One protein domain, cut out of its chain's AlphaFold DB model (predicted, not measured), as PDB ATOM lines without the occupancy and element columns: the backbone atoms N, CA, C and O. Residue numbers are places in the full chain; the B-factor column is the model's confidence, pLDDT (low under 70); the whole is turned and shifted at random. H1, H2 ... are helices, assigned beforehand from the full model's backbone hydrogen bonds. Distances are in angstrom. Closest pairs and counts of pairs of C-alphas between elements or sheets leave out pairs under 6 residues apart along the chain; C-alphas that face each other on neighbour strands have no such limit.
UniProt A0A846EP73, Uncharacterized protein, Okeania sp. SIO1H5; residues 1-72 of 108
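AT A GLANCE: This is residues 1 to 72 of the 108 residues of an uncharacterized protein of Okeania sp. SIO1H5 (UniProt A0A846EP73). The longest helix, H2, packs along one side of the pair H1 and H3 in a small up-and-down bundle of three helices, each running against the one before it. The short H4 folds back on the other side of H1 and H3, away from H2. The printed part has 72 residues with four named helices, H1 to H4 in chain order, and no named strand; the class is all helix. It is compact, with a radius of gyration of the C-alphas of 11.3 A, and spans 33 by 25 by 15 A.

IN THESE COORDINATES: H2, residues 23 to 36, is 19.8 A long and begins at C-alpha 23 (193.773, 136.452, 145.712). H1 is residues 2 to 13, 17.1 A, from C-alpha 2 at (182.477, 153.449, 160.585). H3 is residues 48 to 60, 17.5 A. H4 is residues 65 to 72, 10.4 A, ending at C-alpha 72 (181.954, 155.432, 155.217).

HOW THE PARTS SIT: H2 and H1 form a hairpin at a steep tilt of 39 degrees; H2 touches H1 with residues 29 to 33 alone, and the closest C-alphas are those of Leu 29 and Ala 12, 6.2 A apart. H2 and H3, also a hairpin, touch closest at C-alphas 30 and 58, 5.9 A, with a shallow tilt of 33 degrees, only just short of steep. H1 and H3 touch and run the same way at 26 degrees, a shallow tilt; their closest C-alphas, Ile 9 and Val 57, are 6.3 A apart. H4 touches H1, closest at C-alphas 72 and 2, 5.7 A, and runs the opposite way. H3 and H4, a hairpin, only just touch, with 3 pairs of C-alphas within 8 A, the closest being Gly 60 and Leu 68 at 6.5 A. H2 and H4 are apart. Every O i to N i+4 pair is within hydrogen-bond range in H2, H3 and H4; in H1, 7 of 8 are.

THE WHOLE: The C-alphas farthest apart, those of Ala 20 and Asp 47, are 33.5 A apart. The printed part has no cut. The link from H2 to H3, 11 residues, is long. Residues 15 to 19 have pLDDT under 70.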
ATOM      1  N   MET A   1     181.828 155.392 164.428       80.25
ATOM      2  CA  MET A   1     182.002 153.917 164.392       80.25
ATOM      3  C   MET A   1     182.595 153.474 163.060       80.25
ATOM      4  O   MET A   1     183.667 152.885 163.085       80.25
ATOM      5  N   LEU A   2     181.967 153.805 161.920       89.44
ATOM      6  CA  LEU A   2     182.477 153.449 160.585       89.44
ATOM      7  C   LEU A   2     183.875 154.009 160.283       89.44
ATOM      8  O   LEU A   2     184.652 153.319 159.636       89.44
ATOM      9  N   ASP A   3     184.250 155.178 160.815       91.06
ATOM     10  CA  ASP A   3     185.610 155.721 160.651       91.06
ATOM     11  C   ASP A   3     186.699 154.754 161.132       91.06
ATOM     12  O   ASP A   3     187.708 154.557 160.459       91.06
ATOM     13  N   ASN A   4     186.482 154.104 162.281       92.81
ATOM     14  CA  ASN A   4     187.441 153.149 162.834       92.81
ATOM     15  C   ASN A   4     187.496 151.862 162.000       92.81
ATOM     16  O   ASN A   4     188.573 151.290 161.832       92.81
ATOM     17  N   ILE A   5     186.358 151.429 161.449       93.00
ATOM     18  CA  ILE A   5     186.277 150.270 160.551       93.00
ATOM     19  C   ILE A   5     187.053 150.553 159.266       93.00
ATOM     20  O   ILE A   5     187.975 149.816 158.931       93.00
ATOM     21  N   VAL A   6     186.756 151.670 158.600       92.81
ATOM     22  CA  VAL A   6     187.435 152.093 157.371       92.81
ATOM     23  C   VAL A   6     188.932 152.270 157.608       92.81
ATOM     24  O   VAL A   6     189.738 151.755 156.841       92.81
ATOM     25  N   LYS A   7     189.333 152.891 158.723       93.81
ATOM     26  CA  LYS A   7     190.747 152.997 159.105       93.81
ATOM     27  C   LYS A   7     191.409 151.626 159.278       93.81
ATOM     28  O   LYS A   7     192.560 151.457 158.886       93.81
ATOM     29  N   THR A   8     190.702 150.653 159.850       94.31
ATOM     30  CA  THR A   8     191.199 149.275 160.002       94.31
ATOM     31  C   THR A   8     191.394 148.609 158.639       94.31
ATOM     32  O   THR A   8     192.447 148.018 158.418       94.31
ATOM     33  N   ILE A   9     190.437 148.764 157.718       92.50
ATOM     34  CA  ILE A   9     190.504 148.217 156.352       92.50
ATOM     35  C   ILE A   9     191.662 148.845 155.568       92.50
ATOM     36  O   ILE A   9     192.477 148.119 155.004       92.50
ATOM     37  N   ILE A  10     191.795 150.177 155.600       91.50
ATOM     38  CA  ILE A  10     192.918 150.889 154.971       91.50
ATOM     39  C   ILE A  10     194.239 150.338 155.522       91.50
ATOM     40  O   ILE A  10     195.126 149.962 154.763       91.50
ATOM     41  N   ASN A  11     194.361 150.229 156.848       91.56
ATOM     42  CA  ASN A  11     195.572 149.720 157.492       91.56
ATOM     43  C   ASN A  11     195.889 148.260 157.148       91.56
ATOM     44  O   ASN A  11     197.061 147.895 157.181       91.56
ATOM     45  N   ALA A  12     194.889 147.433 156.844       88.25
ATOM     46  CA  ALA A  12     195.106 146.037 156.482       88.25
ATOM     47  C   ALA A  12     195.879 145.901 155.163       88.25
ATOM     48  O   ALA A  12     196.735 145.032 155.053       88.25
ATOM     49  N   ALA A  13     195.626 146.791 154.201       81.06
ATOM     50  CA  ALA A  13     196.269 146.770 152.890       81.06
ATOM     51  C   ALA A  13     197.402 147.802 152.733       81.06
ATOM     52  O   ALA A  13     198.008 147.861 151.674       81.06
ATOM     53  N   LYS A  14     197.734 148.595 153.766       76.69
ATOM     54  CA  LYS A  14     198.736 149.684 153.690       76.69
ATOM     55  C   LYS A  14     200.103 149.267 153.146       76.69
ATOM     56  O   LYS A  14     200.784 150.082 152.533       76.69
ATOM     57  N   SER A  15     200.513 148.034 153.414       65.69
ATOM     58  CA  SER A  15     201.808 147.493 152.989       65.69
ATOM     59  C   SER A  15     201.800 146.980 151.549       65.69
ATOM     60  O   SER A  15     202.839 146.552 151.055       65.69
ATOM     61  N   ALA A  16     200.640 146.972 150.895       63.84
ATOM     62  CA  ALA A  16     200.454 146.371 149.595       63.84
ATOM     63  C   ALA A  16     199.884 147.385 148.601       63.84
ATOM     64  O   ALA A  16     198.966 148.146 148.899       63.84
ATOM     65  N   VAL A  17     200.436 147.394 147.389       64.44
ATOM     66  CA  VAL A  17     199.855 148.163 146.287       64.44
ATOM     67  C   VAL A  17     198.517 147.494 145.934       64.44
ATOM     68  O   VAL A  17     198.534 146.287 145.688       64.44
ATOM     69  N   PRO A  18     197.379 148.216 145.874       63.12
ATOM     70  CA  PRO A  18     196.058 147.646 145.563       63.12
ATOM     71  C   PRO A  18     196.037 146.690 144.358       63.12
ATOM     72  O   PRO A  18     195.310 145.704 144.351       63.12
ATOM     73  N   GLN A  19     196.879 146.962 143.355       62.56
ATOM     74  CA  GLN A  19     197.003 146.188 142.115       62.56
ATOM     75  C   GLN A  19     197.989 145.004 142.183       62.56
ATOM     76  O   GLN A  19     198.075 144.242 141.226       62.56
ATOM     77  N   ALA A  20     198.737 144.846 143.277       70.31
ATOM     78  CA  ALA A  20     199.758 143.808 143.449       70.31
ATOM     79  C   ALA A  20     199.376 142.727 144.477       70.31
ATOM     80  O   ALA A  20     200.146 141.791 144.677       70.31
ATOM     81  N   ILE A  21     198.219 142.855 145.138       78.19
ATOM     82  CA  ILE A  21     197.714 141.847 146.079       78.19
ATOM     83  C   ILE A  21     197.096 140.703 145.280       78.19
ATOM     84  O   ILE A  21     196.105 140.900 144.573       78.19
ATOM     85  N   ASP A  22     197.643 139.499 145.418       88.00
ATOM     86  CA  ASP A  22     197.021 138.309 144.841       88.00
ATOM     87  C   ASP A  22     195.793 137.840 145.652       88.00
ATOM     88  O   ASP A  22     195.526 138.284 146.772       88.00
ATOM     89  N   ALA A  23     195.008 136.922 145.084       88.25
ATOM     90  CA  ALA A  23     193.773 136.452 145.712       88.25
ATOM     91  C   ALA A  23     193.996 135.766 147.076       88.25
ATOM     92  O   ALA A  23     193.155 135.896 147.969       88.25
ATOM     93  N   ALA A  24     195.111 135.053 147.259       89.31
ATOM     94  CA  ALA A  24     195.409 134.354 148.505       89.31
ATOM     95  C   ALA A  24     195.807 135.345 149.605       89.31
ATOM     96  O   ALA A  24     195.258 135.294 150.708       89.31
ATOM     97  N   GLN A  25     196.678 136.301 149.279       91.12
ATOM     98  CA  GLN A  25     197.056 137.400 150.165       91.12
ATOM     99  C   GLN A  25     195.836 138.226 150.570       91.12
ATOM    100  O   GLN A  25     195.643 138.523 151.747       91.12
ATOM    101  N   ARG A  26     194.955 138.554 149.615       92.56
ATOM    102  CA  ARG A  26     193.711 139.272 149.911       92.56
ATOM    103  C   ARG A  26     192.840 138.497 150.894       92.56
ATOM    104  O   ARG A  26     192.345 139.093 151.847       92.56
ATOM    105  N   ASN A  27     192.653 137.196 150.681       94.25
ATOM    106  CA  ASN A  27     191.849 136.367 151.580       94.25
ATOM    107  C   ASN A  27     192.435 136.343 152.994       94.25
ATOM    108  O   ASN A  27     191.694 136.484 153.967       94.25
ATOM    109  N   GLU A  28     193.758 136.242 153.127       94.62
ATOM    110  CA  GLU A  28     194.420 136.337 154.426       94.62
ATOM    111  C   GLU A  28     194.171 137.702 155.093       94.62
ATOM    112  O   GLU A  28     193.813 137.769 156.273       94.62
ATOM    113  N   LEU A  29     194.299 138.798 154.339       95.12
ATOM    114  CA  LEU A  29     194.036 140.149 154.834       95.12
ATOM    115  C   LEU A  29     192.580 140.332 155.278       95.12
ATOM    116  O   LEU A  29     192.344 140.929 156.332       95.12
ATOM    117  N   VAL A  30     191.612 139.799 154.529       96.25
ATOM    118  CA  VAL A  30     190.187 139.804 154.891       96.25
ATOM    119  C   VAL A  30     189.972 139.043 156.199       96.25
ATOM    120  O   VAL A  30     189.487 139.629 157.169       96.25
ATOM    121  N   VAL A  31     190.424 137.787 156.283       97.06
ATOM    122  CA  VAL A  31     190.277 136.944 157.482       97.06
ATOM    123  C   VAL A  31     190.907 137.608 158.707       97.06
ATOM    124  O   VAL A  31     190.297 137.665 159.777       97.06
ATOM    125  N   ASN A  32     192.117 138.151 158.565       96.31
ATOM    126  CA  ASN A  32     192.810 138.835 159.653       96.31
ATOM    127  C   ASN A  32     192.095 140.127 160.072       96.31
ATOM    128  O   ASN A  32     192.071 140.459 161.259       96.31
ATOM    129  N   THR A  33     191.490 140.850 159.130       96.75
ATOM    130  CA  THR A  33     190.718 142.066 159.419       96.75
ATOM    131  C   THR A  33     189.414 141.739 160.143       96.75
ATOM    132  O   THR A  33     189.121 142.368 161.159       96.75
ATOM    133  N   LEU A  34     188.679 140.712 159.704       97.12
ATOM    134  CA  LEU A  34     187.470 140.231 160.382       97.12
ATOM    135  C   LEU A  34     187.772 139.812 161.827       97.12
ATOM    136  O   LEU A  34     187.121 140.293 162.756       97.12
ATOM    137  N   LYS A  35     188.839 139.030 162.046       96.38
ATOM    138  CA  LYS A  35     189.294 138.642 163.395       96.38
ATOM    139  C   LYS A  35     189.636 139.851 164.271       96.38
ATOM    140  O   LYS A  35     189.224 139.896 165.429       96.38
ATOM    141  N   LYS A  36     190.348 140.853 163.737       95.75
ATOM    142  CA  LYS A  36     190.668 142.103 164.464       95.75
ATOM    143  C   LYS A  36     189.413 142.864 164.894       95.75
ATOM    144  O   LYS A  36     189.401 143.467 165.964       95.75
ATOM    145  N   LEU A  37     188.364 142.810 164.079       94.81
ATOM    146  CA  LEU A  37     187.063 143.416 164.363       94.81
ATOM    147  C   LEU A  37     186.145 142.520 165.207       94.81
ATOM    148  O   LEU A  37     185.012 142.910 165.478       94.81
ATOM    149  N   LYS A  38     186.640 141.363 165.673       94.81
ATOM    150  CA  LYS A  38     185.893 140.366 166.455       94.81
ATOM    151  C   LYS A  38     184.670 139.810 165.710       94.81
ATOM    152  O   LYS A  38     183.658 139.498 166.331       94.81
ATOM    153  N   LEU A  39     184.777 139.690 164.387       95.38
ATOM    154  CA  LEU A  39     183.781 139.067 163.517       95.38
ATOM    155  C   LEU A  39     184.210 137.641 163.156       95.38
ATOM    156  O   LEU A  39     185.405 137.355 163.046       95.38
ATOM    157  N   ASP A  40     183.232 136.756 162.964       95.62
ATOM    158  CA  ASP A  40     183.457 135.387 162.495       95.62
ATOM    159  C   ASP A  40     183.853 135.413 161.010       95.62
ATOM    160  O   ASP A  40     183.059 135.866 160.193       95.62
ATOM    161  N   PRO A  41     185.043 134.932 160.612       95.31
ATOM    162  CA  PRO A  41     185.459 134.957 159.213       95.31
ATOM    163  C   PRO A  41     184.629 134.065 158.286       95.31
ATOM    164  O   PRO A  41     184.727 134.208 157.075       95.31
ATOM    165  N   THR A  42     183.851 133.131 158.829       93.62
ATOM    166  CA  THR A  42     183.132 132.117 158.048       93.62
ATOM    167  C   THR A  42     181.676 132.475 157.768       93.62
ATOM    168  O   THR A  42     181.066 131.888 156.874       93.62
ATOM    169  N   GLN A  43     181.113 133.431 158.511       92.50
ATOM    170  CA  GLN A  43     179.717 133.837 158.374       92.50
ATOM    171  C   GLN A  43     179.505 135.290 158.827       92.50
ATOM    172  O   GLN A  43     180.020 135.697 159.874       92.50
ATOM    173  N   PRO A  44     178.704 136.077 158.089       91.12
ATOM    174  CA  PRO A  44     178.336 137.413 158.525       91.12
ATOM    175  C   PRO A  44     177.427 137.365 159.770       91.12
ATOM    176  O   PRO A  44     176.665 136.408 159.954       91.12
ATOM    177  N   PRO A  45     177.448 138.412 160.614       92.81
ATOM    178  CA  PRO A  45     176.468 138.581 161.683       92.81
ATOM    179  C   PRO A  45     175.030 138.663 161.154       92.81
ATOM    180  O   PRO A  45     174.792 138.908 159.974       92.81
ATOM    181  N   LYS A  46     174.051 138.498 162.050       88.81
ATOM    182  CA  LYS A  46     172.621 138.579 161.699       88.81
ATOM    183  C   LYS A  46     172.045 139.992 161.801       88.81
ATOM    184  O   LYS A  46     170.934 140.221 161.333       88.81
ATOM    185  N   ASP A  47     172.756 140.916 162.443       90.00
ATOM    186  CA  ASP A  47     172.325 142.301 162.580       90.00
ATOM    187  C   ASP A  47     172.774 143.154 161.387       90.00
ATOM    188  O   ASP A  47     173.804 142.908 160.760       90.00
ATOM    189  N   VAL A  48     171.980 144.181 161.087       84.94
ATOM    190  CA  VAL A  48     172.153 145.068 159.926       84.94
ATOM    191  C   VAL A  48     173.542 145.702 159.874       84.94
ATOM    192  O   VAL A  48     174.181 145.757 158.822       84.94
ATOM    193  N   ASP A  49     174.014 146.180 161.023       88.94
ATOM    194  CA  ASP A  49     175.284 146.883 161.132       88.94
ATOM    195  C   ASP A  49     176.453 145.920 160.942       88.94
ATOM    196  O   ASP A  49     177.397 146.234 160.214       88.94
ATOM    197  N   GLY A  50     176.355 144.731 161.530       92.25
ATOM    198  CA  GLY A  50     177.287 143.635 161.346       92.25
ATOM    199  C   GLY A  50     177.387 143.182 159.890       92.25
ATOM    200  O   GLY A  50     178.504 143.068 159.388       92.25
ATOM    201  N   VAL A  51     176.264 143.003 159.183       91.50
ATOM    202  CA  VAL A  51     176.256 142.644 157.749       91.50
ATOM    203  C   VAL A  51     176.960 143.709 156.910       91.50
ATOM    204  O   VAL A  51     177.802 143.376 156.075       91.50
ATOM    205  N   TYR A  52     176.666 144.992 157.147       93.31
ATOM    206  CA  TYR A  52     177.308 146.078 156.406       93.31
ATOM    207  C   TYR A  52     178.816 146.136 156.670       93.31
ATOM    208  O   TYR A  52     179.607 146.201 155.732       93.31
ATOM    209  N   ILE A  53     179.239 146.069 157.938       94.75
ATOM    210  CA  ILE A  53     180.663 146.069 158.309       94.75
ATOM    211  C   ILE A  53     181.379 144.863 157.698       94.75
ATOM    212  O   ILE A  53     182.481 145.016 157.173       94.75
ATOM    213  N   TYR A  54     180.754 143.687 157.734       96.12
ATOM    214  CA  TYR A  54     181.296 142.477 157.128       96.12
ATOM    215  C   TYR A  54     181.504 142.661 155.622       96.12
ATOM    216  O   TYR A  54     182.602 142.424 155.123       96.12
ATOM    217  N   ALA A  55     180.501 143.190 154.913       94.25
ATOM    218  CA  ALA A  55     180.609 143.503 153.490       94.25
ATOM    219  C   ALA A  55     181.719 144.532 153.195       94.25
ATOM    220  O   ALA A  55     182.463 144.368 152.230       94.25
ATOM    221  N   LEU A  56     181.893 145.560 154.034       95.31
ATOM    222  CA  LEU A  56     182.993 146.517 153.867       95.31
ATOM    223  C   LEU A  56     184.367 145.862 153.985       95.31
ATOM    224  O   LEU A  56     185.280 146.238 153.256       95.31
ATOM    225  N   VAL A  57     184.537 144.901 154.889       96.44
ATOM    226  CA  VAL A  57     185.809 144.183 155.021       96.44
ATOM    227  C   VAL A  57     186.013 143.258 153.829       96.44
ATOM    228  O   VAL A  57     187.044 143.349 153.167       96.44
ATOM    229  N   GLU A  58     185.012 142.432 153.525       95.06
ATOM    230  CA  GLU A  58     185.051 141.488 152.411       95.06
ATOM    231  C   GLU A  58     185.374 142.192 151.101       95.06
ATOM    232  O   GLU A  58     186.293 141.779 150.415       95.06
ATOM    233  N   TYR A  59     184.686 143.279 150.754       93.50
ATOM    234  CA  TYR A  59     184.833 143.920 149.443       93.50
ATOM    235  C   TYR A  59     185.784 145.121 149.428       93.50
ATOM    236  O   TYR A  59     186.240 145.512 148.352       93.50
ATOM    237  N   GLY A  60     186.095 145.698 150.590       93.31
ATOM    238  CA  GLY A  60     186.905 146.909 150.715       93.31
ATOM    239  C   GLY A  60     188.396 146.671 150.957       93.31
ATOM    240  O   GLY A  60     189.204 147.546 150.645       93.31
ATOM    241  N   VAL A  61     188.806 145.508 151.475       93.69
ATOM    242  CA  VAL A  61     190.238 145.196 151.620       93.69
ATOM    243  C   VAL A  61     190.919 145.222 150.247       93.69
ATOM    244  O   VAL A  61     190.503 144.536 149.312       93.69
ATOM    245  N   GLY A  62     191.974 146.036 150.135       89.25
ATOM    246  CA  GLY A  62     192.720 146.244 148.892       89.25
ATOM    247  C   GLY A  62     192.073 147.223 147.907       89.25
ATOM    248  O   GLY A  62     192.576 147.366 146.800       89.25
ATOM    249  N   LYS A  63     190.974 147.899 148.267       90.81
ATOM    250  CA  LYS A  63     190.395 148.992 147.466       90.81
ATOM    251  C   LYS A  63     191.039 150.337 147.796       90.81
ATOM    252  O   LYS A  63     191.581 150.527 148.883       90.81
ATOM    253  N   ASP A  64     190.919 151.279 146.862       89.94
ATOM    254  CA  ASP A  64     191.391 152.649 147.046       89.94
ATOM    255  C   ASP A  64     190.701 153.353 148.217       89.94
ATOM    256  O   ASP A  64     189.502 153.197 148.466       89.94
ATOM    257  N   GLU A  65     191.456 154.211 148.903       90.44
ATOM    258  CA  GLU A  65     190.963 154.961 150.057       90.44
ATOM    259  C   GLU A  65     189.747 155.838 149.716       90.44
ATOM    260  O   GLU A  65     188.852 155.989 150.545       90.44
ATOM    261  N   ALA A  66     189.673 156.379 148.495       90.62
ATOM    262  CA  ALA A  66     188.526 157.164 148.035       90.62
ATOM    263  C   ALA A  66     187.226 156.341 148.024       90.62
ATOM    264  O   ALA A  66     186.193 156.811 148.500       90.62
ATOM    265  N   ILE A  67     187.294 155.084 147.570       91.50
ATOM    266  CA  ILE A  67     186.155 154.157 147.565       91.50
ATOM    267  C   ILE A  67     185.727 153.861 149.007       91.50
ATOM    268  O   ILE A  67     184.546 153.915 149.343       91.50
ATOM    269  N   LEU A  68     186.687 153.600 149.896       93.56
ATOM    270  CA  LEU A  68     186.390 153.317 151.302       93.56
ATOM    271  C   LEU A  68     185.792 154.527 152.034       93.56
ATOM    272  O   LEU A  68     184.923 154.357 152.889       93.56
ATOM    273  N   LYS A  69     186.223 155.746 151.689       92.69
ATOM    274  CA  LYS A  69     185.642 156.992 152.206       92.69
ATOM    275  C   LYS A  69     184.204 157.190 151.739       92.69
ATOM    276  O   LYS A  69     183.387 157.572 152.565       92.69
ATOM    277  N   LEU A  70     183.873 156.864 150.488       93.75
ATOM    278  CA  LEU A  70     182.487 156.884 150.006       93.75
ATOM    279  C   LEU A  70     181.597 155.965 150.858       93.75
ATOM    280  O   LEU A  70     180.594 156.403 151.413       93.75
ATOM    281  N   PHE A  71     181.999 154.708 151.052       94.06
ATOM    282  CA  PHE A  71     181.213 153.743 151.831       94.06
ATOM    283  C   PHE A  71     181.179 154.009 153.347       94.06
ATOM    284  O   PHE A  71     180.392 153.399 154.079       94.06
ATOM    285  N   ARG A  72     182.012 154.929 153.840       93.88
ATOM    286  CA  ARG A  72     181.954 155.432 155.217       93.88
ATOM    287  C   ARG A  72     180.741 156.329 155.451       93.88
ATOM    288  O   ARG A  72     180.285 156.447 156.589       93.88
TER     289      ARG A  72